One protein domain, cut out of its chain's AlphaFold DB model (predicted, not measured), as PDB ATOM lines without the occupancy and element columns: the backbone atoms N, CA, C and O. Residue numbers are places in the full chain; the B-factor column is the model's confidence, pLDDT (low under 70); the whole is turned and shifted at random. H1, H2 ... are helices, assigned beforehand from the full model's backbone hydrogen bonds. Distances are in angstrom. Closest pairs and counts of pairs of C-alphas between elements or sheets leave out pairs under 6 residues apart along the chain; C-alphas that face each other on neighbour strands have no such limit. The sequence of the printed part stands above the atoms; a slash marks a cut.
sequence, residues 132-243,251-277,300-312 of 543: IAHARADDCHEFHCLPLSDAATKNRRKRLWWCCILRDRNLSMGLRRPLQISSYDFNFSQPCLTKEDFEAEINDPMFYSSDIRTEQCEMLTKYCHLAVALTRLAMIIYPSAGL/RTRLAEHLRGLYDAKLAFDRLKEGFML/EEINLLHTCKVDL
ATOM      1  N   ILE A 132     219.436 302.316 197.169       96.69
ATOM      2  CA  ILE A 132     219.907 301.847 195.858       96.69
ATOM      3  C   ILE A 132     220.518 302.990 195.047       96.69
ATOM      4  O   ILE A 132     221.570 302.810 194.432       96.69
ATOM      5  N   ALA A 133     219.876 304.161 195.026       97.81
ATOM      6  CA  ALA A 133     220.370 305.319 194.287       97.81
ATOM      7  C   ALA A 133     221.747 305.767 194.799       97.81
ATOM      8  O   ALA A 133     222.662 305.977 194.003       97.81
ATOM      9  N   HIS A 134     221.923 305.834 196.119       95.50
ATOM     10  CA  HIS A 134     223.203 306.194 196.725       95.50
ATOM     11  C   HIS A 134     224.258 305.084 196.605       95.50
ATOM     12  O   HIS A 134     225.416 305.384 196.335       95.50
ATOM     13  N   ALA A 135     223.870 303.805 196.683       94.94
ATOM     14  CA  ALA A 135     224.776 302.688 196.401       94.94
ATOM     15  C   ALA A 135     225.294 302.733 194.953       94.94
ATOM     16  O   ALA A 135     226.461 302.446 194.698       94.94
ATOM     17  N   ARG A 136     224.446 303.115 193.989       97.44
ATOM     18  CA  ARG A 136     224.864 303.338 192.595       97.44
ATOM     19  C   ARG A 136     225.799 304.534 192.457       97.44
ATOM     20  O   ARG A 136     226.736 304.444 191.677       97.44
ATOM     21  N   ALA A 137     225.572 305.604 193.217       96.94
ATOM     22  CA  ALA A 137     226.466 306.760 193.250       96.94
ATOM     23  C   ALA A 137     227.845 306.451 193.876       96.94
ATOM     24  O   ALA A 137     228.806 307.133 193.543       96.94
ATOM     25  N   ASP A 138     227.954 305.424 194.729       92.38
ATOM     26  CA  ASP A 138     229.232 304.837 195.184       92.38
ATOM     27  C   ASP A 138     229.639 303.596 194.355       92.38
ATOM     28  O   ASP A 138     230.304 302.697 194.861       92.38
ATOM     29  N   ASP A 139     229.188 303.474 193.100       96.38
ATOM     30  CA  ASP A 139     229.485 302.381 192.151       96.38
ATOM     31  C   ASP A 139     229.375 300.954 192.726       96.38
ATOM     32  O   ASP A 139     230.051 300.020 192.284       96.38
ATOM     33  N   CYS A 140     228.514 300.738 193.726       94.56
ATOM     34  CA  CYS A 140     228.466 299.463 194.437       94.56
ATOM     35  C   CYS A 140     228.032 298.315 193.518       94.56
ATOM     36  O   CYS A 140     228.550 297.211 193.620       94.56
ATOM     37  N   HIS A 141     227.137 298.589 192.567       95.69
ATOM     38  CA  HIS A 141     226.699 297.653 191.526       95.69
ATOM     39  C   HIS A 141     227.823 297.153 190.596       95.69
ATOM     40  O   HIS A 141     227.713 296.066 190.025       95.69
ATOM     41  N   GLU A 142     228.931 297.890 190.497       95.12
ATOM     42  CA  GLU A 142     230.097 297.552 189.676       95.12
ATOM     43  C   GLU A 142     231.275 297.031 190.516       95.12
ATOM     44  O   GLU A 142     232.410 296.996 190.046       95.12
ATOM     45  N   PHE A 143     231.033 296.563 191.751       94.25
ATOM     46  CA  PHE A 143     232.089 296.057 192.644       94.25
ATOM     47  C   PHE A 143     233.023 295.031 191.972       94.25
ATOM     48  O   PHE A 143     234.215 294.961 192.269       94.25
ATOM     49  N   HIS A 144     232.496 294.221 191.052       93.62
ATOM     50  CA  HIS A 144     233.236 293.176 190.352       93.62
ATOM     51  C   HIS A 144     234.298 293.730 189.387       93.62
ATOM     52  O   HIS A 144     235.294 293.043 189.153       93.62
ATOM     53  N   CYS A 145     234.134 294.968 188.908       93.56
ATOM     54  CA  CYS A 145     235.076 295.676 188.038       93.56
ATOM     55  C   CYS A 145     236.323 296.182 188.781       93.56
ATOM     56  O   CYS A 145     237.322 296.507 188.141       93.56
ATOM     57  N   LEU A 146     236.294 296.236 190.119       91.81
ATOM     58  CA  LEU A 146     237.440 296.683 190.910       91.81
ATOM     59  C   LEU A 146     238.586 295.653 190.889       91.81
ATOM     60  O   LEU A 146     238.336 294.439 191.007       91.81
ATOM     61  N   PRO A 147     239.845 296.124 190.782       90.25
ATOM     62  CA  PRO A 147     241.021 295.266 190.811       90.25
ATOM     63  C   PRO A 147     241.213 294.633 192.194       90.25
ATOM     64  O   PRO A 147     240.723 295.123 193.208       90.25
ATOM     65  N   LEU A 148     241.982 293.542 192.247       84.94
ATOM     66  CA  LEU A 148     242.311 292.864 193.508       84.94
ATOM     67  C   LEU A 148     243.157 293.728 194.456       84.94
ATOM     68  O   LEU A 148     243.164 293.465 195.654       84.94
ATOM     69  N   SER A 149     243.845 294.755 193.945       89.12
ATOM     70  CA  SER A 149     244.576 295.720 194.775       89.12
ATOM     71  C   SER A 149     243.659 296.508 195.713       89.12
ATOM     72  O   SER A 149     244.092 296.876 196.798       89.12
ATOM     73  N   ASP A 150     242.388 296.692 195.337       91.69
ATOM     74  CA  ASP A 150     241.391 297.440 196.108       91.69
ATOM     75  C   ASP A 150     240.420 296.487 196.823       91.69
ATOM     76  O   ASP A 150     239.211 296.731 196.887       91.69
ATOM     77  N   ALA A 151     240.938 295.369 197.345       90.06
ATOM     78  CA  ALA A 151     240.141 294.289 197.932       90.06
ATOM     79  C   ALA A 151     239.170 294.771 199.025       90.06
ATOM     80  O   ALA A 151     238.015 294.348 199.039       90.06
ATOM     81  N   ALA A 152     239.600 295.693 199.894       87.00
ATOM     82  CA  ALA A 152     238.756 296.244 200.956       87.00
ATOM     83  C   ALA A 152     237.558 297.032 200.391       87.00
ATOM     84  O   ALA A 152     236.410 296.757 200.739       87.00
ATOM     85  N   THR A 153     237.803 297.953 199.454       88.44
ATOM     86  CA  THR A 153     236.752 298.732 198.778       88.44
ATOM     87  C   THR A 153     235.817 297.831 197.975       88.44
ATOM     88  O   THR A 153     234.598 298.006 198.006       88.44
ATOM     89  N   LYS A 154     236.377 296.831 197.287       92.62
ATOM     90  CA  LYS A 154     235.620 295.824 196.544       92.62
ATOM     91  C   LYS A 154     234.681 295.036 197.453       92.62
ATOM     92  O   LYS A 154     233.501 294.917 197.127       92.62
ATOM     93  N   ASN A 155     235.184 294.538 198.583       87.31
ATOM     94  CA  ASN A 155     234.386 293.795 199.555       87.31
ATOM     95  C   ASN A 155     233.271 294.676 200.142       87.31
ATOM     96  O   ASN A 155     232.097 294.313 200.093       87.31
ATOM     97  N   ARG A 156     233.605 295.895 200.577       88.62
ATOM     98  CA  ARG A 156     232.621 296.887 201.031       88.62
ATOM     99  C   ARG A 156     231.473 297.070 200.030       88.62
ATOM    100  O   ARG A 156     230.302 296.978 200.396       88.62
ATOM    101  N   ARG A 157     231.807 297.360 198.769       92.12
ATOM    102  CA  ARG A 157     230.824 297.662 197.718       92.12
ATOM    103  C   ARG A 157     229.961 296.442 197.411       92.12
ATOM    104  O   ARG A 157     228.745 296.572 197.278       92.12
ATOM    105  N   LYS A 158     230.577 295.253 197.390       93.62
ATOM    106  CA  LYS A 158     229.879 293.966 197.283       93.62
ATOM    107  C   LYS A 158     228.860 293.807 198.413       93.62
ATOM    108  O   LYS A 158     227.692 293.556 198.128       93.62
ATOM    109  N   ARG A 159     229.268 294.001 199.670       91.56
ATOM    110  CA  ARG A 159     228.394 293.900 200.852       91.56
ATOM    111  C   ARG A 159     227.219 294.854 200.775       91.56
ATOM    112  O   ARG A 159     226.082 294.396 200.834       91.56
ATOM    113  N   LEU A 160     227.468 296.145 200.571       88.69
ATOM    114  CA  LEU A 160     226.403 297.146 200.516       88.69
ATOM    115  C   LEU A 160     225.405 296.869 199.378       88.69
ATOM    116  O   LEU A 160     224.190 296.908 199.592       88.69
ATOM    117  N   TRP A 161     225.899 296.511 198.186       96.31
ATOM    118  CA  TRP A 161     225.041 296.173 197.048       96.31
ATOM    119  C   TRP A 161     224.191 294.928 197.304       96.31
ATOM    120  O   TRP A 161     222.977 294.944 197.086       96.31
ATOM    121  N   TRP A 162     224.799 293.856 197.817       95.06
ATOM    122  CA  TRP A 162     224.068 292.636 198.145       95.06
ATOM    123  C   TRP A 162     223.061 292.853 199.274       95.06
ATOM    124  O   TRP A 162     221.968 292.302 199.209       95.06
ATOM    125  N   CYS A 163     223.338 293.719 200.250       92.38
ATOM    126  CA  CYS A 163     222.347 294.069 201.268       92.38
ATOM    127  C   CYS A 163     221.124 294.782 200.661       92.38
ATOM    128  O   CYS A 163     219.993 294.484 201.053       92.38
ATOM    129  N   CYS A 164     221.319 295.647 199.656       94.25
ATOM    130  CA  CYS A 164     220.214 296.238 198.891       94.25
ATOM    131  C   CYS A 164     219.426 295.170 198.115       94.25
ATOM    132  O   CYS A 164     218.198 295.149 198.183       94.25
ATOM    133  N   ILE A 165     220.120 294.254 197.425       94.44
ATOM    134  CA  ILE A 165     219.510 293.125 196.700       94.44
ATOM    135  C   ILE A 165     218.639 292.293 197.639       94.44
ATOM    136  O   ILE A 165     217.466 292.076 197.346       94.44
ATOM    137  N   LEU A 166     219.194 291.846 198.763       91.69
ATOM    138  CA  LEU A 166     218.492 291.023 199.741       91.69
ATOM    139  C   LEU A 166     217.260 291.759 200.279       91.69
ATOM    140  O   LEU A 166     216.153 291.222 200.250       91.69
ATOM    141  N   ARG A 167     217.409 293.031 200.668       90.38
ATOM    142  CA  ARG A 167     216.276 293.829 201.147       90.38
ATOM    143  C   ARG A 167     215.171 293.964 200.096       90.38
ATOM    144  O   ARG A 167     214.002 293.819 200.446       90.38
ATOM    145  N   ASP A 168     215.525 294.164 198.827       90.88
ATOM    146  CA  ASP A 168     214.583 294.213 197.700       90.88
ATOM    147  C   ASP A 168     213.765 292.916 197.580       90.88
ATOM    148  O   ASP A 168     212.536 292.953 197.492       90.88
ATOM    149  N   ARG A 169     214.412 291.746 197.700       86.75
ATOM    150  CA  ARG A 169     213.710 290.445 197.661       86.75
ATOM    151  C   ARG A 169     212.842 290.237 198.893       86.75
ATOM    152  O   ARG A 169     211.756 289.680 198.771       86.75
ATOM    153  N   ASN A 170     213.270 290.720 200.058       82.81
ATOM    154  CA  ASN A 170     212.449 290.688 201.266       82.81
ATOM    155  C   ASN A 170     211.175 291.517 201.135       82.81
ATOM    156  O   ASN A 170     210.108 291.039 201.515       82.81
ATOM    157  N   LEU A 171     211.249 292.721 200.564       78.75
ATOM    158  CA  LEU A 171     210.046 293.513 200.294       78.75
ATOM    159  C   LEU A 171     209.177 292.862 199.212       78.75
ATOM    160  O   LEU A 171     207.950 292.894 199.310       78.75
ATOM    161  N   SER A 172     209.788 292.240 198.202       76.94
ATOM    162  CA  SER A 172     209.042 291.582 197.128       76.94
ATOM    163  C   SER A 172     208.288 290.339 197.601       76.94
ATOM    164  O   SER A 172     207.096 290.203 197.334       76.94
ATOM    165  N   MET A 173     208.943 289.468 198.370       73.81
ATOM    166  CA  MET A 173     208.307 288.281 198.941       73.81
ATOM    167  C   MET A 173     207.350 288.628 200.079       73.81
ATOM    168  O   MET A 173     206.210 288.173 200.095       73.81
ATOM    169  N   GLY A 174     207.827 289.420 201.041       71.50
ATOM    170  CA  GLY A 174     207.136 289.656 202.303       71.50
ATOM    171  C   GLY A 174     206.019 290.687 202.211       71.50
ATOM    172  O   GLY A 174     205.059 290.582 202.960       71.50
ATOM    173  N   LEU A 175     206.121 291.662 201.299       73.31
ATOM    174  CA  LEU A 175     205.150 292.756 201.139       73.31
ATOM    175  C   LEU A 175     204.609 292.881 199.704       73.31
ATOM    176  O   LEU A 175     204.008 293.901 199.353       73.31
ATOM    177  N   ARG A 176     204.840 291.868 198.856       70.88
ATOM    178  CA  ARG A 176     204.321 291.786 197.477       70.88
ATOM    179  C   ARG A 176     204.640 293.025 196.629       70.88
ATOM    180  O   ARG A 176     203.788 293.568 195.925       70.88
ATOM    181  N   ARG A 177     205.875 293.527 196.741       75.25
ATOM    182  CA  ARG A 177     206.364 294.699 195.992       75.25
ATOM    183  C   ARG A 177     207.094 294.283 194.698       75.25
ATOM    184  O   ARG A 177     207.778 293.257 194.697       75.25
ATOM    185  N   PRO A 178     207.011 295.073 193.612       78.75
ATOM    186  CA  PRO A 178     207.879 294.885 192.450       78.75
ATOM    187  C   PRO A 178     209.355 295.077 192.814       78.75
ATOM    188  O   PRO A 178     209.669 295.892 193.684       78.75
ATOM    189  N   LEU A 179     210.246 294.356 192.128       81.12
ATOM    190  CA  LEU A 179     211.690 294.501 192.317       81.12
ATOM    191  C   LEU A 179     212.188 295.866 191.834       81.12
ATOM    192  O   LEU A 179     211.772 296.356 190.782       81.12
ATOM    193  N   GLN A 180     213.137 296.434 192.574       91.00
ATOM    194  CA  GLN A 180     213.868 297.643 192.190       91.00
ATOM    195  C   GLN A 180     215.231 297.341 191.553       91.00
ATOM    196  O   GLN A 180     215.759 298.180 190.824       91.00
ATOM    197  N   ILE A 181     215.799 296.158 191.816       92.62
ATOM    198  CA  ILE A 181     217.030 295.658 191.190       92.62
ATOM    199  C   ILE A 181     216.699 294.379 190.418       92.62
ATOM    200  O   ILE A 181     216.699 293.271 190.974       92.62
ATOM    201  N   SER A 182     216.420 294.540 189.126       88.31
ATOM    202  CA  SER A 182     216.066 293.450 188.216       88.31
ATOM    203  C   SER A 182     217.294 292.803 187.566       88.31
ATOM    204  O   SER A 182     218.419 293.292 187.686       88.31
ATOM    205  N   SER A 183     217.076 291.724 186.808       87.94
ATOM    206  CA  SER A 183     218.133 291.100 185.991       87.94
ATOM    207  C   SER A 183     218.641 292.006 184.860       87.94
ATOM    208  O   SER A 183     219.692 291.730 184.291       87.94
ATOM    209  N   TYR A 184     217.914 293.081 184.529       87.75
ATOM    210  CA  TYR A 184     218.378 294.102 183.584       87.75
ATOM    211  C   TYR A 184     219.348 295.097 184.234       87.75
ATOM    212  O   TYR A 184     220.157 295.701 183.537       87.75
ATOM    213  N   ASP A 185     219.270 295.264 185.557       87.12
ATOM    214  CA  ASP A 185     220.096 296.202 186.322       87.12
ATOM    215  C   ASP A 185     221.413 295.582 186.805       87.12
ATOM    216  O   ASP A 185     222.381 296.301 187.049       87.12
ATOM    217  N   PHE A 186     221.441 294.261 187.013       93.06
ATOM    218  CA  PHE A 186     222.587 293.562 187.587       93.06
ATOM    219  C   PHE A 186     222.699 292.120 187.084       93.06
ATOM    220  O   PHE A 186     221.713 291.386 187.003       93.06
ATOM    221  N   ASN A 187     223.932 291.691 186.801       92.81
ATOM    222  CA  ASN A 187     224.223 290.312 186.429       92.81
ATOM    223  C   ASN A 187     224.354 289.427 187.679       92.81
ATOM    224  O   ASN A 187     225.400 289.393 188.323       92.81
ATOM    225  N   PHE A 188     223.313 288.650 187.980       92.12
ATOM    226  CA  PHE A 188     223.287 287.729 189.126       92.12
ATOM    227  C   PHE A 188     224.182 286.487 188.984       92.12
ATOM    228  O   PHE A 188     224.229 285.675 189.902       92.12
ATOM    229  N   SER A 189     224.923 286.333 187.881       90.75
ATOM    230  CA  SER A 189     226.019 285.355 187.799       90.75
ATOM    231  C   SER A 189     227.278 285.804 188.549       90.75
ATOM    232  O   SER A 189     228.202 285.008 188.710       90.75
ATOM    233  N   GLN A 190     227.349 287.066 188.989       93.81
ATOM    234  CA  GLN A 190     228.444 287.541 189.834       93.81
ATOM    235  C   GLN A 190     228.407 286.867 191.219       93.81
ATOM    236  O   GLN A 190     227.314 286.617 191.736       93.81
ATOM    237  N   PRO A 191     229.568 286.613 191.859       91.44
ATOM    238  CA  PRO A 191     229.619 285.957 193.162       91.44
ATOM    239  C   PRO A 191     228.790 286.685 194.225       91.44
ATOM    240  O   PRO A 191     228.914 287.904 194.410       91.44
ATOM    241  N   CYS A 192     227.968 285.918 194.939       93.31
ATOM    242  CA  CYS A 192     227.228 286.392 196.099       93.31
ATOM    243  C   CYS A 192     228.108 286.547 197.336       93.31
ATOM    244  O   CYS A 192     229.310 286.274 197.294       93.31
ATOM    245  N   LEU A 193     227.503 287.029 198.424       90.38
ATOM    246  CA  LEU A 193     228.168 287.079 199.718       90.38
ATOM    247  C   LEU A 193     228.476 285.674 200.223       90.38
ATOM    248  O   LEU A 193     227.635 284.780 200.118       90.38
ATOM    249  N   THR A 194     229.677 285.514 200.761       91.88
ATOM    250  CA  THR A 194     230.181 284.286 201.369       91.88
ATOM    251  C   THR A 194     230.830 284.601 202.715       91.88
ATOM    252  O   THR A 194     230.990 285.764 203.087       91.88
ATOM    253  N   LYS A 195     231.207 283.565 203.469       87.00
ATOM    254  CA  LYS A 195     231.862 283.714 204.777       87.00
ATOM    255  C   LYS A 195     233.145 284.554 204.697       87.00
ATOM    256  O   LYS A 195     233.431 285.317 205.614       87.00
ATOM    257  N   GLU A 196     233.891 284.440 203.601       89.94
ATOM    258  CA  GLU A 196     235.153 285.153 203.380       89.94
ATOM    259  C   GLU A 196     234.970 286.678 203.339       89.94
ATOM    260  O   GLU A 196     235.869 287.414 203.735       89.94
ATOM    261  N   ASP A 197     233.796 287.172 202.932       84.12
ATOM    262  CA  ASP A 197     233.504 288.612 202.922       84.12
ATOM    263  C   ASP A 197     233.396 289.215 204.344       84.12
ATOM    264  O   ASP A 197     233.390 290.444 204.489       84.12
ATOM    265  N   PHE A 198     233.332 288.362 205.377       83.56
ATOM    266  CA  PHE A 198     233.150 288.705 206.795       83.56
ATOM    267  C   PHE A 198     234.242 288.116 207.710       83.56
ATOM    268  O   PHE A 198     234.054 288.007 208.921       83.56
ATOM    269  N   GLU A 199     235.378 287.671 207.160       80.69
ATOM    270  CA  GLU A 199     236.419 286.974 207.934       80.69
ATOM    271  C   GLU A 199     236.970 287.817 209.098       80.69
ATOM    272  O   GLU A 199     237.221 287.287 210.184       80.69
ATOM    273  N   ALA A 200     237.130 289.127 208.896       74.88
ATOM    274  CA  ALA A 200     237.610 290.034 209.933       74.88
ATOM    275  C   ALA A 200     236.627 290.089 211.112       74.88
ATOM    276  O   ALA A 200     237.024 289.956 212.269       74.88
ATOM    277  N   GLU A 201     235.336 290.199 210.811       71.12
ATOM    278  CA  GLU A 201     234.277 290.281 211.803       71.12
ATOM    279  C   GLU A 201     234.033 288.954 212.483       71.12
ATOM    280  O   GLU A 201     233.730 288.960 213.657       71.12
ATOM    281  N   ILE A 202     234.172 287.809 211.815       70.38
ATOM    282  CA  ILE A 202     233.957 286.489 212.433       70.38
ATOM    283  C   ILE A 202     234.964 286.207 213.558       70.38
ATOM    284  O   ILE A 202     234.669 285.446 214.487       70.38
ATOM    285  N   ASN A 203     236.141 286.823 213.489       72.62
ATOM    286  CA  ASN A 203     237.231 286.617 214.437       72.62
ATOM    287  C   ASN A 203     237.306 287.697 215.529       72.62
ATOM    288  O   ASN A 203     238.129 287.580 216.435       72.62
ATOM    289  N   ASP A 204     236.450 288.721 215.482       67.38
ATOM    290  CA  ASP A 204     236.497 289.838 216.428       67.38
ATOM    291  C   ASP A 204     235.934 289.440 217.814       67.38
ATOM    292  O   ASP A 204     234.750 289.147 217.935       67.38
ATOM    293  N   PRO A 205     236.707 289.423 218.906       59.38
ATOM    294  CA  PRO A 205     236.202 288.990 220.211       59.38
ATOM    295  C   PRO A 205     235.141 289.920 220.837       59.38
ATOM    296  O   PRO A 205     234.598 289.561 221.878       59.38
ATOM    297  N   MET A 206     234.857 291.092 220.251       54.19
ATOM    298  CA  MET A 206     233.887 292.065 220.775       54.19
ATOM    299  C   MET A 206     232.419 291.655 220.563       54.19
ATOM    300  O   MET A 206     231.538 292.140 221.269       54.19
ATOM    301  N   PHE A 207     232.138 290.754 219.621       53.72
ATOM    302  CA  PHE A 207     230.766 290.342 219.298       53.72
ATOM    303  C   PHE A 207     230.490 288.890 219.722       53.72
ATOM    304  O   PHE A 207     231.197 288.315 220.549       53.72
ATOM    305  N   TYR A 208     229.438 288.282 219.161       62.31
ATOM    306  CA  TYR A 208     229.115 286.870 219.367       62.31
ATOM    307  C   TYR A 208     230.309 285.943 219.131       62.31
ATOM    308  O   TYR A 208     231.248 286.281 218.404       62.31
ATOM    309  N   SER A 209     230.232 284.731 219.689       74.06
ATOM    310  CA  SER A 209     231.233 283.699 219.425       74.06
ATOM    311  C   SER A 209     231.458 283.526 217.918       74.06
ATOM    312  O   SER A 209     230.558 283.715 217.091       74.06
ATOM    313  N   SER A 210     232.691 283.170 217.553       77.75
ATOM    314  CA  SER A 210     233.062 282.931 216.153       77.75
ATOM    315  C   SER A 210     232.149 281.895 215.482       77.75
ATOM    316  O   SER A 210     231.817 282.034 214.302       77.75
ATOM    317  N   ASP A 211     231.662 280.927 216.263       84.94
ATOM    318  CA  ASP A 211     230.694 279.923 215.828       84.94
ATOM    319  C   ASP A 211     229.369 280.574 215.411       84.94
ATOM    320  O   ASP A 211     228.980 280.453 214.255       84.94
ATOM    321  N   ILE A 212     228.732 281.366 216.283       80.19
ATOM    322  CA  ILE A 212     227.449 282.034 215.979       80.19
ATOM    323  C   ILE A 212     227.566 282.922 214.733       80.19
ATOM    324  O   ILE A 212     226.685 282.916 213.873       80.19
ATOM    325  N   ARG A 213     228.660 283.681 214.597       78.75
ATOM    326  CA  ARG A 213     228.869 284.537 213.414       78.75
ATOM    327  C   ARG A 213     229.094 283.738 212.143       78.75
ATOM    328  O   ARG A 213     228.623 284.137 211.078       78.75
ATOM    329  N   THR A 214     229.785 282.608 212.249       85.38
ATOM    330  CA  THR A 214     229.925 281.671 211.136       85.38
ATOM    331  C   THR A 214     228.550 281.169 210.696       85.38
ATOM    332  O   THR A 214     228.234 281.264 209.512       85.38
ATOM    333  N   GLU A 215     227.701 280.742 211.634       85.56
ATOM    334  CA  GLU A 215     226.340 280.281 211.331       85.56
ATOM    335  C   GLU A 215     225.476 281.389 210.691       85.56
ATOM    336  O   GLU A 215     224.766 281.154 209.713       85.56
ATOM    337  N   GLN A 216     225.588 282.637 211.163       80.94
ATOM    338  CA  GLN A 216     224.924 283.791 210.541       80.94
ATOM    339  C   GLN A 216     225.381 284.016 209.090       80.94
ATOM    340  O   GLN A 216     224.553 284.293 208.216       80.94
ATOM    341  N   CYS A 217     226.682 283.895 208.814       85.25
ATOM    342  CA  CYS A 217     227.236 284.055 207.469       85.25
ATOM    343  C   CYS A 217     226.816 282.912 206.531       85.25
ATOM    344  O   CYS A 217     226.536 283.139 205.350       85.25
ATOM    345  N   GLU A 218     226.722 281.687 207.045       88.88
ATOM    346  CA  GLU A 218     226.217 280.528 206.304       88.88
ATOM    347  C   GLU A 218     224.743 280.714 205.924       88.88
ATOM    348  O   GLU A 218     224.373 280.545 204.756       88.88
ATOM    349  N   MET A 219     223.911 281.141 206.877       86.31
ATOM    350  CA  MET A 219     222.510 281.494 206.642       86.31
ATOM    351  C   MET A 219     222.374 282.627 205.611       86.31
ATOM    352  O   MET A 219     221.543 282.562 204.703       86.31
ATOM    353  N   LEU A 220     223.224 283.655 205.698       85.88
ATOM    354  CA  LEU A 220     223.260 284.765 204.747       85.88
ATOM    355  C   LEU A 220     223.621 284.314 203.325       85.88
ATOM    356  O   LEU A 220     223.002 284.756 202.356       85.88
ATOM    357  N   THR A 221     224.595 283.417 203.194       90.19
ATOM    358  CA  THR A 221     225.007 282.862 201.897       90.19
ATOM    359  C   THR A 221     223.842 282.107 201.251       90.19
ATOM    360  O   THR A 221     223.483 282.363 200.100       90.19
ATOM    361  N   LYS A 222     223.163 281.246 202.021       87.88
ATOM    362  CA  LYS A 222     221.949 280.533 201.581       87.88
ATOM    363  C   LYS A 222     220.845 281.504 201.168       87.88
ATOM    364  O   LYS A 222     220.183 281.300 200.151       87.88
ATOM    365  N   TYR A 223     220.695 282.600 201.904       87.38
ATOM    366  CA  TYR A 223     219.729 283.633 201.569       87.38
ATOM    367  C   TYR A 223     220.070 284.379 200.265       87.38
ATOM    368  O   TYR A 223     219.166 284.690 199.487       87.38
ATOM    369  N   CYS A 224     221.351 284.586 199.947       91.88
ATOM    370  CA  CYS A 224     221.748 285.118 198.642       91.88
ATOM    371  C   CYS A 224     221.332 284.192 197.494       91.88
ATOM    372  O   CYS A 224     220.787 284.668 196.497       91.88
ATOM    373  N   HIS A 225     221.523 282.879 197.644       90.62
ATOM    374  CA  HIS A 225     221.075 281.906 196.644       90.62
ATOM    375  C   HIS A 225     219.555 281.927 196.462       90.62
ATOM    376  O   HIS A 225     219.076 281.975 195.328       90.62
ATOM    377  N   LEU A 226     218.800 281.991 197.563       83.81
ATOM    378  CA  LEU A 226     217.350 282.167 197.512       83.81
ATOM    379  C   LEU A 226     216.966 283.459 196.773       83.81
ATOM    380  O   LEU A 226     216.108 283.438 195.893       83.81
ATOM    381  N   ALA A 227     217.625 284.580 197.071       86.81
ATOM    382  CA  ALA A 227     217.351 285.861 196.426       86.81
ATOM    383  C   ALA A 227     217.602 285.836 194.906       86.81
ATOM    384  O   ALA A 227     216.843 286.446 194.145       86.81
ATOM    385  N   VAL A 228     218.633 285.117 194.452       90.56
ATOM    386  CA  VAL A 228     218.900 284.904 193.022       90.56
ATOM    387  C   VAL A 228     217.791 284.065 192.387       90.56
ATOM    388  O   VAL A 228     217.198 284.514 191.404       90.56
ATOM    389  N   ALA A 229     217.450 282.915 192.978       82.69
ATOM    390  CA  ALA A 229     216.397 282.026 192.474       82.69
ATOM    391  C   ALA A 229     215.041 282.747 192.341       82.69
ATOM    392  O   ALA A 229     214.342 282.620 191.335       82.69
ATOM    393  N   LEU A 230     214.703 283.596 193.314       79.31
ATOM    394  CA  LEU A 230     213.467 284.381 193.315       79.31
ATOM    395  C   LEU A 230     213.428 285.492 192.269       79.31
ATOM    396  O   LEU A 230     212.340 285.921 191.895       79.31
ATOM    397  N   THR A 231     214.579 285.992 191.814       84.06
ATOM    398  CA  THR A 231     214.630 287.206 190.985       84.06
ATOM    399  C   THR A 231     213.840 287.027 189.691       84.06
ATOM    400  O   THR A 231     213.029 287.882 189.339       84.06
ATOM    401  N   ARG A 232     214.021 285.895 189.004       73.94
ATOM    402  CA  ARG A 232     213.311 285.606 187.750       73.94
ATOM    403  C   ARG A 232     211.812 285.439 187.979       73.94
ATOM    404  O   ARG A 232     211.020 286.043 187.264       73.94
ATOM    405  N   LEU A 233     211.429 284.690 189.014       70.12
ATOM    406  CA  LEU A 233     210.025 284.464 189.347       70.12
ATOM    407  C   LEU A 233     209.315 285.773 189.727       70.12
ATOM    408  O   LEU A 233     208.218 286.049 189.251       70.12
ATOM    409  N   ALA A 234     209.959 286.620 190.529       70.19
ATOM    410  CA  ALA A 234     209.419 287.916 190.917       70.19
ATOM    411  C   ALA A 234     209.249 288.858 189.713       70.19
ATOM    412  O   ALA A 234     208.262 289.582 189.658       70.19
ATOM    413  N   MET A 235     210.143 288.823 188.719       72.75
ATOM    414  CA  MET A 235     209.975 289.598 187.479       72.75
ATOM    415  C   MET A 235     208.790 289.115 186.626       72.75
ATOM    416  O   MET A 235     208.176 289.927 185.940       72.75
ATOM    417  N   ILE A 236     208.455 287.820 186.681       66.94
ATOM    418  CA  ILE A 236     207.274 287.249 186.009       66.94
ATOM    419  C   ILE A 236     205.988 287.668 186.739       66.94
ATOM    420  O   ILE A 236     205.020 288.071 186.100       66.94
ATOM    421  N   ILE A 237     205.981 287.588 188.073       62.12
ATOM    422  CA  ILE A 237     204.803 287.894 188.906       62.12
ATOM    423  C   ILE A 237     204.541 289.409 188.980       62.12
ATOM    424  O   ILE A 237     203.389 289.845 189.001       62.12
ATOM    425  N   TYR A 238     205.602 290.218 189.008       64.06
ATOM    426  CA  TYR A 238     205.556 291.677 189.105       64.06
ATOM    427  C   TYR A 238     206.325 292.314 187.936       64.06
ATOM    428  O   TYR A 238     207.424 292.843 188.140       64.06
ATOM    429  N   PRO A 239     205.783 292.286 186.705       58.34
ATOM    430  CA  PRO A 239     206.447 292.906 185.567       58.34
ATOM    431  C   PRO A 239     206.648 294.404 185.834       58.34
ATOM    432  O   PRO A 239     205.710 295.121 186.193       58.34
ATOM    433  N   SER A 240     207.888 294.876 185.693       51.97
ATOM    434  CA  SER A 240     208.274 296.256 185.993       51.97
ATOM    435  C   SER A 240     207.573 297.244 185.052       51.97
ATOM    436  O   SER A 240     208.079 297.569 183.980       51.97
ATOM    437  N   ALA A 241     206.413 297.770 185.449       43.78
ATOM    438  CA  ALA A 241     205.868 298.976 184.838       43.78
ATOM    439  C   ALA A 241     206.781 300.147 185.233       43.78
ATOM    440  O   ALA A 241     206.935 300.444 186.421       43.78
ATOM    441  N   GLY A 242     207.432 300.764 184.241       39.66
ATOM    442  CA  GLY A 242     208.410 301.835 184.431       39.66
ATOM    443  C   GLY A 242     207.962 302.894 185.445       39.66
ATOM    444  O   GLY A 242     206.789 303.251 185.535       39.66
ATOM    445  N   LEU A 243     208.924 303.405 186.211       38.25
ATOM    446  CA  LEU A 243     208.783 304.287 187.379       38.25
ATOM    447  C   LEU A 243     208.087 305.657 187.133       38.25
ATOM    448  O   LEU A 243     208.205 306.550 187.967       38.25
ATOM    449  N   ARG A 251     193.556 300.560 195.944       36.22
ATOM    450  CA  ARG A 251     192.541 299.633 195.411       36.22
ATOM    451  C   ARG A 251     192.785 299.243 193.955       36.22
ATOM    452  O   ARG A 251     192.596 298.085 193.589       36.22
ATOM    453  N   THR A 252     193.263 300.178 193.140       38.34
ATOM    454  CA  THR A 252     193.542 299.953 191.714       38.34
ATOM    455  C   THR A 252     194.720 299.002 191.531       38.34
ATOM    456  O   THR A 252     194.665 298.113 190.689       38.34
ATOM    457  N   ARG A 253     195.735 299.104 192.401       43.47
ATOM    458  CA  ARG A 253     196.882 298.186 192.418       43.47
ATOM    459  C   ARG A 253     196.537 296.775 192.862       43.47
ATOM    460  O   ARG A 253     197.089 295.844 192.302       43.47
ATOM    461  N   LEU A 254     195.648 296.595 193.840       38.22
ATOM    462  CA  LEU A 254     195.178 295.259 194.209       38.22
ATOM    463  C   LEU A 254     194.435 294.626 193.029       38.22
ATOM    464  O   LEU A 254     194.699 293.483 192.694       38.22
ATOM    465  N   ALA A 255     193.584 295.386 192.336       38.03
ATOM    466  CA  ALA A 255     192.904 294.906 191.138       38.03
ATOM    467  C   ALA A 255     193.877 294.585 189.988       38.03
ATOM    468  O   ALA A 255     193.722 293.553 189.349       38.03
ATOM    469  N   GLU A 256     194.895 295.412 189.738       40.66
ATOM    470  CA  GLU A 256     195.941 295.162 188.732       40.66
ATOM    471  C   GLU A 256     196.879 294.016 189.120       40.66
ATOM    472  O   GLU A 256     197.287 293.253 188.255       40.66
ATOM    473  N   HIS A 257     197.189 293.851 190.406       39.00
ATOM    474  CA  HIS A 257     198.011 292.763 190.929       39.00
ATOM    475  C   HIS A 257     197.256 291.435 190.910       39.00
ATOM    476  O   HIS A 257     197.802 290.441 190.457       39.00
ATOM    477  N   LEU A 258     195.980 291.414 191.302       40.41
ATOM    478  CA  LEU A 258     195.104 290.254 191.125       40.41
ATOM    479  C   LEU A 258     194.856 289.954 189.656       40.41
ATOM    480  O   LEU A 258     194.716 288.793 189.305       40.41
ATOM    481  N   ARG A 259     194.801 290.979 188.799       40.12
ATOM    482  CA  ARG A 259     194.723 290.808 187.350       40.12
ATOM    483  C   ARG A 259     196.032 290.269 186.792       40.12
ATOM    484  O   ARG A 259     195.973 289.376 185.975       40.12
ATOM    485  N   GLY A 260     197.183 290.698 187.302       39.75
ATOM    486  CA  GLY A 260     198.498 290.134 186.995       39.75
ATOM    487  C   GLY A 260     198.651 288.700 187.497       39.75
ATOM    488  O   GLY A 260     199.147 287.861 186.763       39.75
ATOM    489  N   LEU A 261     198.141 288.374 188.688       39.22
ATOM    490  CA  LEU A 261     198.025 287.008 189.203       39.22
ATOM    491  C   LEU A 261     197.026 286.189 188.387       39.22
ATOM    492  O   LEU A 261     197.252 285.006 188.191       39.22
ATOM    493  N   TYR A 262     195.949 286.798 187.888       40.81
ATOM    494  CA  TYR A 262     194.971 286.174 186.998       40.81
ATOM    495  C   TYR A 262     195.531 285.968 185.583       40.81
ATOM    496  O   TYR A 262     195.231 284.961 184.959       40.81
ATOM    497  N   ASP A 263     196.375 286.870 185.089       38.56
ATOM    498  CA  ASP A 263     197.037 286.803 183.785       38.56
ATOM    499  C   ASP A 263     198.226 285.829 183.836       38.56
ATOM    500  O   ASP A 263     198.403 285.029 182.918       38.56
ATOM    501  N   ALA A 264     198.975 285.810 184.946       37.38
ATOM    502  CA  ALA A 264     199.971 284.793 185.278       37.38
ATOM    503  C   ALA A 264     199.313 283.432 185.531       37.38
ATOM    504  O   ALA A 264     199.854 282.424 185.099       37.38
ATOM    505  N   LYS A 265     198.115 283.394 186.135       41.28
ATOM    506  CA  LYS A 265     197.235 282.217 186.212       41.28
ATOM    507  C   LYS A 265     196.783 281.790 184.821       41.28
ATOM    508  O   LYS A 265     196.856 280.612 184.539       41.28
ATOM    509  N   LEU A 266     196.412 282.703 183.920       34.59
ATOM    510  CA  LEU A 266     196.085 282.378 182.527       34.59
ATOM    511  C   LEU A 266     197.317 281.859 181.770       34.59
ATOM    512  O   LEU A 266     197.182 281.056 180.853       34.59
ATOM    513  N   ALA A 267     198.521 282.329 182.106       32.25
ATOM    514  CA  ALA A 267     199.780 281.801 181.580       32.25
ATOM    515  C   ALA A 267     200.086 280.402 182.154       32.25
ATOM    516  O   ALA A 267     200.433 279.498 181.400       32.25
ATOM    517  N   PHE A 268     199.860 280.186 183.453       32.88
ATOM    518  CA  PHE A 268     199.997 278.894 184.138       32.88
ATOM    519  C   PHE A 268     198.940 277.860 183.705       32.88
ATOM    520  O   PHE A 268     199.265 276.691 183.525       32.88
ATOM    521  N   ASP A 269     197.696 278.279 183.475       31.11
ATOM    522  CA  ASP A 269     196.600 277.464 182.940       31.11
ATOM    523  C   ASP A 269     196.907 277.036 181.492       31.11
ATOM    524  O   ASP A 269     196.643 275.896 181.113       31.11
ATOM    525  N   ARG A 270     197.567 277.900 180.707       32.25
ATOM    526  CA  ARG A 270     198.078 277.572 179.361       32.25
ATOM    527  C   ARG A 270     199.266 276.606 179.388       32.25
ATOM    528  O   ARG A 270     199.361 275.723 178.541       32.25
ATOM    529  N   LEU A 271     200.137 276.713 180.392       31.06
ATOM    530  CA  LEU A 271     201.220 275.752 180.640       31.06
ATOM    531  C   LEU A 271     200.702 274.386 181.095       31.06
ATOM    532  O   LEU A 271     201.303 273.369 180.762       31.06
ATOM    533  N   LYS A 272     199.576 274.346 181.812       30.02
ATOM    534  CA  LYS A 272     198.914 273.119 182.269       30.02
ATOM    535  C   LYS A 272     198.296 272.321 181.114       30.02
ATOM    536  O   LYS A 272     198.410 271.099 181.121       30.02
ATOM    537  N   GLU A 273     197.733 272.972 180.092       26.62
ATOM    538  CA  GLU A 273     197.333 272.286 178.847       26.62
ATOM    539  C   GLU A 273     198.545 271.698 178.099       26.62
ATOM    540  O   GLU A 273     198.462 270.586 177.581       26.62
ATOM    541  N   GLY A 274     199.700 272.376 178.121       25.45
ATOM    542  CA  GLY A 274     200.958 271.862 177.560       25.45
ATOM    543  C   GLY A 274     201.594 270.718 178.367       25.45
ATOM    544  O   GLY A 274     202.124 269.774 177.787       25.45
ATOM    545  N   PHE A 275     201.508 270.755 179.700       27.42
ATOM    546  CA  PHE A 275     202.069 269.726 180.586       27.42
ATOM    547  C   PHE A 275     201.232 268.440 180.611       27.42
ATOM    548  O   PHE A 275     201.793 267.346 180.675       27.42
ATOM    549  N   MET A 276     199.904 268.550 180.489       24.47
ATOM    550  CA  MET A 276     199.006 267.393 180.355       24.47
ATOM    551  C   MET A 276     199.235 266.622 179.042       24.47
ATOM    552  O   MET A 276     198.983 265.424 178.993       24.47
ATOM    553  N   LEU A 277     199.772 267.266 177.998       27.41
ATOM    554  CA  LEU A 277     200.146 266.607 176.737       27.41
ATOM    555  C   LEU A 277     201.494 265.860 176.804       27.41
ATOM    556  O   LEU A 277     201.784 265.050 175.926       27.41
ATOM    557  N   GLU A 300     210.657 277.852 175.178       52.91
ATOM    558  CA  GLU A 300     211.531 278.686 176.005       52.91
ATOM    559  C   GLU A 300     210.890 279.184 177.316       52.91
ATOM    560  O   GLU A 300     211.550 279.145 178.354       52.91
ATOM    561  N   GLU A 301     209.622 279.612 177.320       54.12
ATOM    562  CA  GLU A 301     208.935 280.096 178.533       54.12
ATOM    563  C   GLU A 301     208.644 278.946 179.509       54.12
ATOM    564  O   GLU A 301     208.772 279.099 180.727       54.12
ATOM    565  N   ILE A 302     208.313 277.768 178.971       58.25
ATOM    566  CA  ILE A 302     208.085 276.543 179.750       58.25
ATOM    567  C   ILE A 302     209.393 276.089 180.405       58.25
ATOM    568  O   ILE A 302     209.442 275.847 181.614       58.25
ATOM    569  N   ASN A 303     210.467 276.028 179.615       62.97
ATOM    570  CA  ASN A 303     211.797 275.670 180.097       62.97
ATOM    571  C   ASN A 303     212.289 276.659 181.159       62.97
ATOM    572  O   ASN A 303     212.829 276.242 182.184       62.97
ATOM    573  N   LEU A 304     212.040 277.957 180.969       63.72
ATOM    574  CA  LEU A 304     212.386 278.990 181.942       63.72
ATOM    575  C   LEU A 304     211.688 278.772 183.289       63.72
ATOM    576  O   LEU A 304     212.338 278.850 184.333       63.72
ATOM    577  N   LEU A 305     210.384 278.491 183.287       62.00
ATOM    578  CA  LEU A 305     209.635 278.229 184.517       62.00
ATOM    579  C   LEU A 305     210.086 276.941 185.202       62.00
ATOM    580  O   LEU A 305     210.198 276.918 186.428       62.00
ATOM    581  N   HIS A 306     210.408 275.903 184.428       65.44
ATOM    582  CA  HIS A 306     210.989 274.678 184.966       65.44
ATOM    583  C   HIS A 306     212.334 274.953 185.655       65.44
ATOM    584  O   HIS A 306     212.539 274.530 186.791       65.44
ATOM    585  N   THR A 307     213.232 275.714 185.022       71.88
ATOM    586  CA  THR A 307     214.501 276.124 185.646       71.88
ATOM    587  C   THR A 307     214.266 276.936 186.919       71.88
ATOM    588  O   THR A 307     214.860 276.627 187.946       71.88
ATOM    589  N   CYS A 308     213.360 277.921 186.894       67.62
ATOM    590  CA  CYS A 308     213.046 278.726 188.078       67.62
ATOM    591  C   CYS A 308     212.516 277.870 189.236       67.62
ATOM    592  O   CYS A 308     212.868 278.117 190.387       67.62
ATOM    593  N   LYS A 309     211.684 276.864 188.937       66.62
ATOM    594  CA  LYS A 309     211.180 275.914 189.930       66.62
ATOM    595  C   LYS A 309     212.326 275.138 190.580       66.62
ATOM    596  O   LYS A 309     212.419 275.140 191.802       66.62
ATOM    597  N   VAL A 310     213.198 274.520 189.779       72.69
ATOM    598  CA  VAL A 310     214.327 273.719 190.286       72.69
ATOM    599  C   VAL A 310     215.270 274.574 191.136       72.69
ATOM    600  O   VAL A 310     215.616 274.182 192.250       72.69
ATOM    601  N   ASP A 311     215.638 275.765 190.653       74.25
ATOM    602  CA  ASP A 311     216.512 276.692 191.384       74.25
ATOM    603  C   ASP A 311     215.901 277.086 192.741       74.25
ATOM    604  O   ASP A 311     216.601 277.156 193.757       74.25
ATOM    605  N   LEU A 312     214.583 277.318 192.775       72.19
ATOM    606  CA  LEU A 312     213.864 277.676 193.993       72.19
ATOM    607  C   LEU A 312     213.751 276.499 194.968       72.19
ATOM    608  O   LEU A 312     213.975 276.694 196.159       72.19
TER     609      LEU A 312
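AT A GLANCE: This is residues 132 to 243, 251 to 277 and 300 to 312 of the 543 residues of the protein "Fungal_trans domain-containing protein" of Talaromyces rugulosus (UniProt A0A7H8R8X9). Two long helices, H3 and H5, cross in their later halves as a lopsided X, and the smaller parts gather round them: H1 and H2 pack on H3, and H4 folds against the early part of H5. H7 runs beside the later part of H5, while the long helix H6 stands across the end of H5 and meets it in a small contact, its residues 251 to 256 standing free. The printed part has 152 residues in three pieces, with seven named helices, H1 to H7 in that order, and no named strand; its class is all helix, with 115 residues in the helices. The whole is loose, with a radius of gyration of the C-alphas of 18.7 A, and elongated, spanning 57 by 33 by 32 A.

HOW THE PARTS SIT: Start with H1, residues 132 to 137, and go on over a tight link to H2, residues 140 to 145. These two are close but not clearly touching, the closest C-alphas being those of Ala 135 and His 141, 7.3 A apart. Another tight link leads to H3, residues 148 to 175. H2 and H3 form a helical hairpin and touch at a steep tilt of 44 degrees, with the C-alphas of Cys 140 and Arg 157 closest at 4.4 A. H1 touches H3 at a shallow tilt of 21 degrees, opposite ways, with the C-alphas of Ile 132 and Cys 164 closest at 6.4 A. After a long link come H4, residues 195 to 202, and H5, residues 210 to 237, a helical hairpin at a steep tilt of 39 degrees; the C-alphas of Ile 202 and Ser 210 are closest, at 5.2 A. H5 is the hub, touching four helices. Look at residues 162 to 172 of H3 and residues 223 to 234 of H5: with these residues alone the two helices touch, at a steep tilt of 60 degrees, the same way, and the C-alphas of Arg 169 and Ala 227 are closest, at 6.0 A. H6, residues 251 to 276, touches H5 about perpendicular at 84 degrees, with the C-alphas of Ile 237 and Ala 264 closest at 6.8 A. H7, residues 300 to 312, touches H5 at a shallow tilt of 20 degrees, opposite ways, with the C-alphas of Ala 229 and Leu 312 closest at 5.3 A. Among the pairs that are apart are H1 and H5, and H3 and H7. Every O i to N i+4 pair is within hydrogen-bond range in H1, H6 and H7; the counts are 22 of 24 in H3 and in H5, 2 of 4 in H4, and 0 of 2 in H2, where 2 of 3 O i to N i+3 pairs are within range.

IN THESE COORDINATES: Find C-alpha 132 at (219.907, 301.847, 195.858), where H1 begins. H3 runs 37.9 A from C-alpha 148 at (242.311, 292.864, 193.508) to C-alpha 175, with a kink of 42 degrees near residue 155. H5 runs 39.6 A, with a kink of 38 degrees near residue 230. H6 measures 36.2 A, and H7 runs 18.2 A to C-alpha 312 at (213.864, 277.676, 193.993).

THE WHOLE: The two C-alphas farthest apart, those of Met 206 and Leu 277, are 61.0 A apart. Residues 244 to 250 are not printed, with 18.7 A between C-alphas 243 and 251; residues 278 to 299 are not printed either, with 16.6 A between C-alphas 277 and 300. The long link, residues 176 to 194, joins H3 to H4. The mean pLDDT of the printed part is 73.1; 49 residues are under 70, among them 251 to 277, and H6 has a mean of 35.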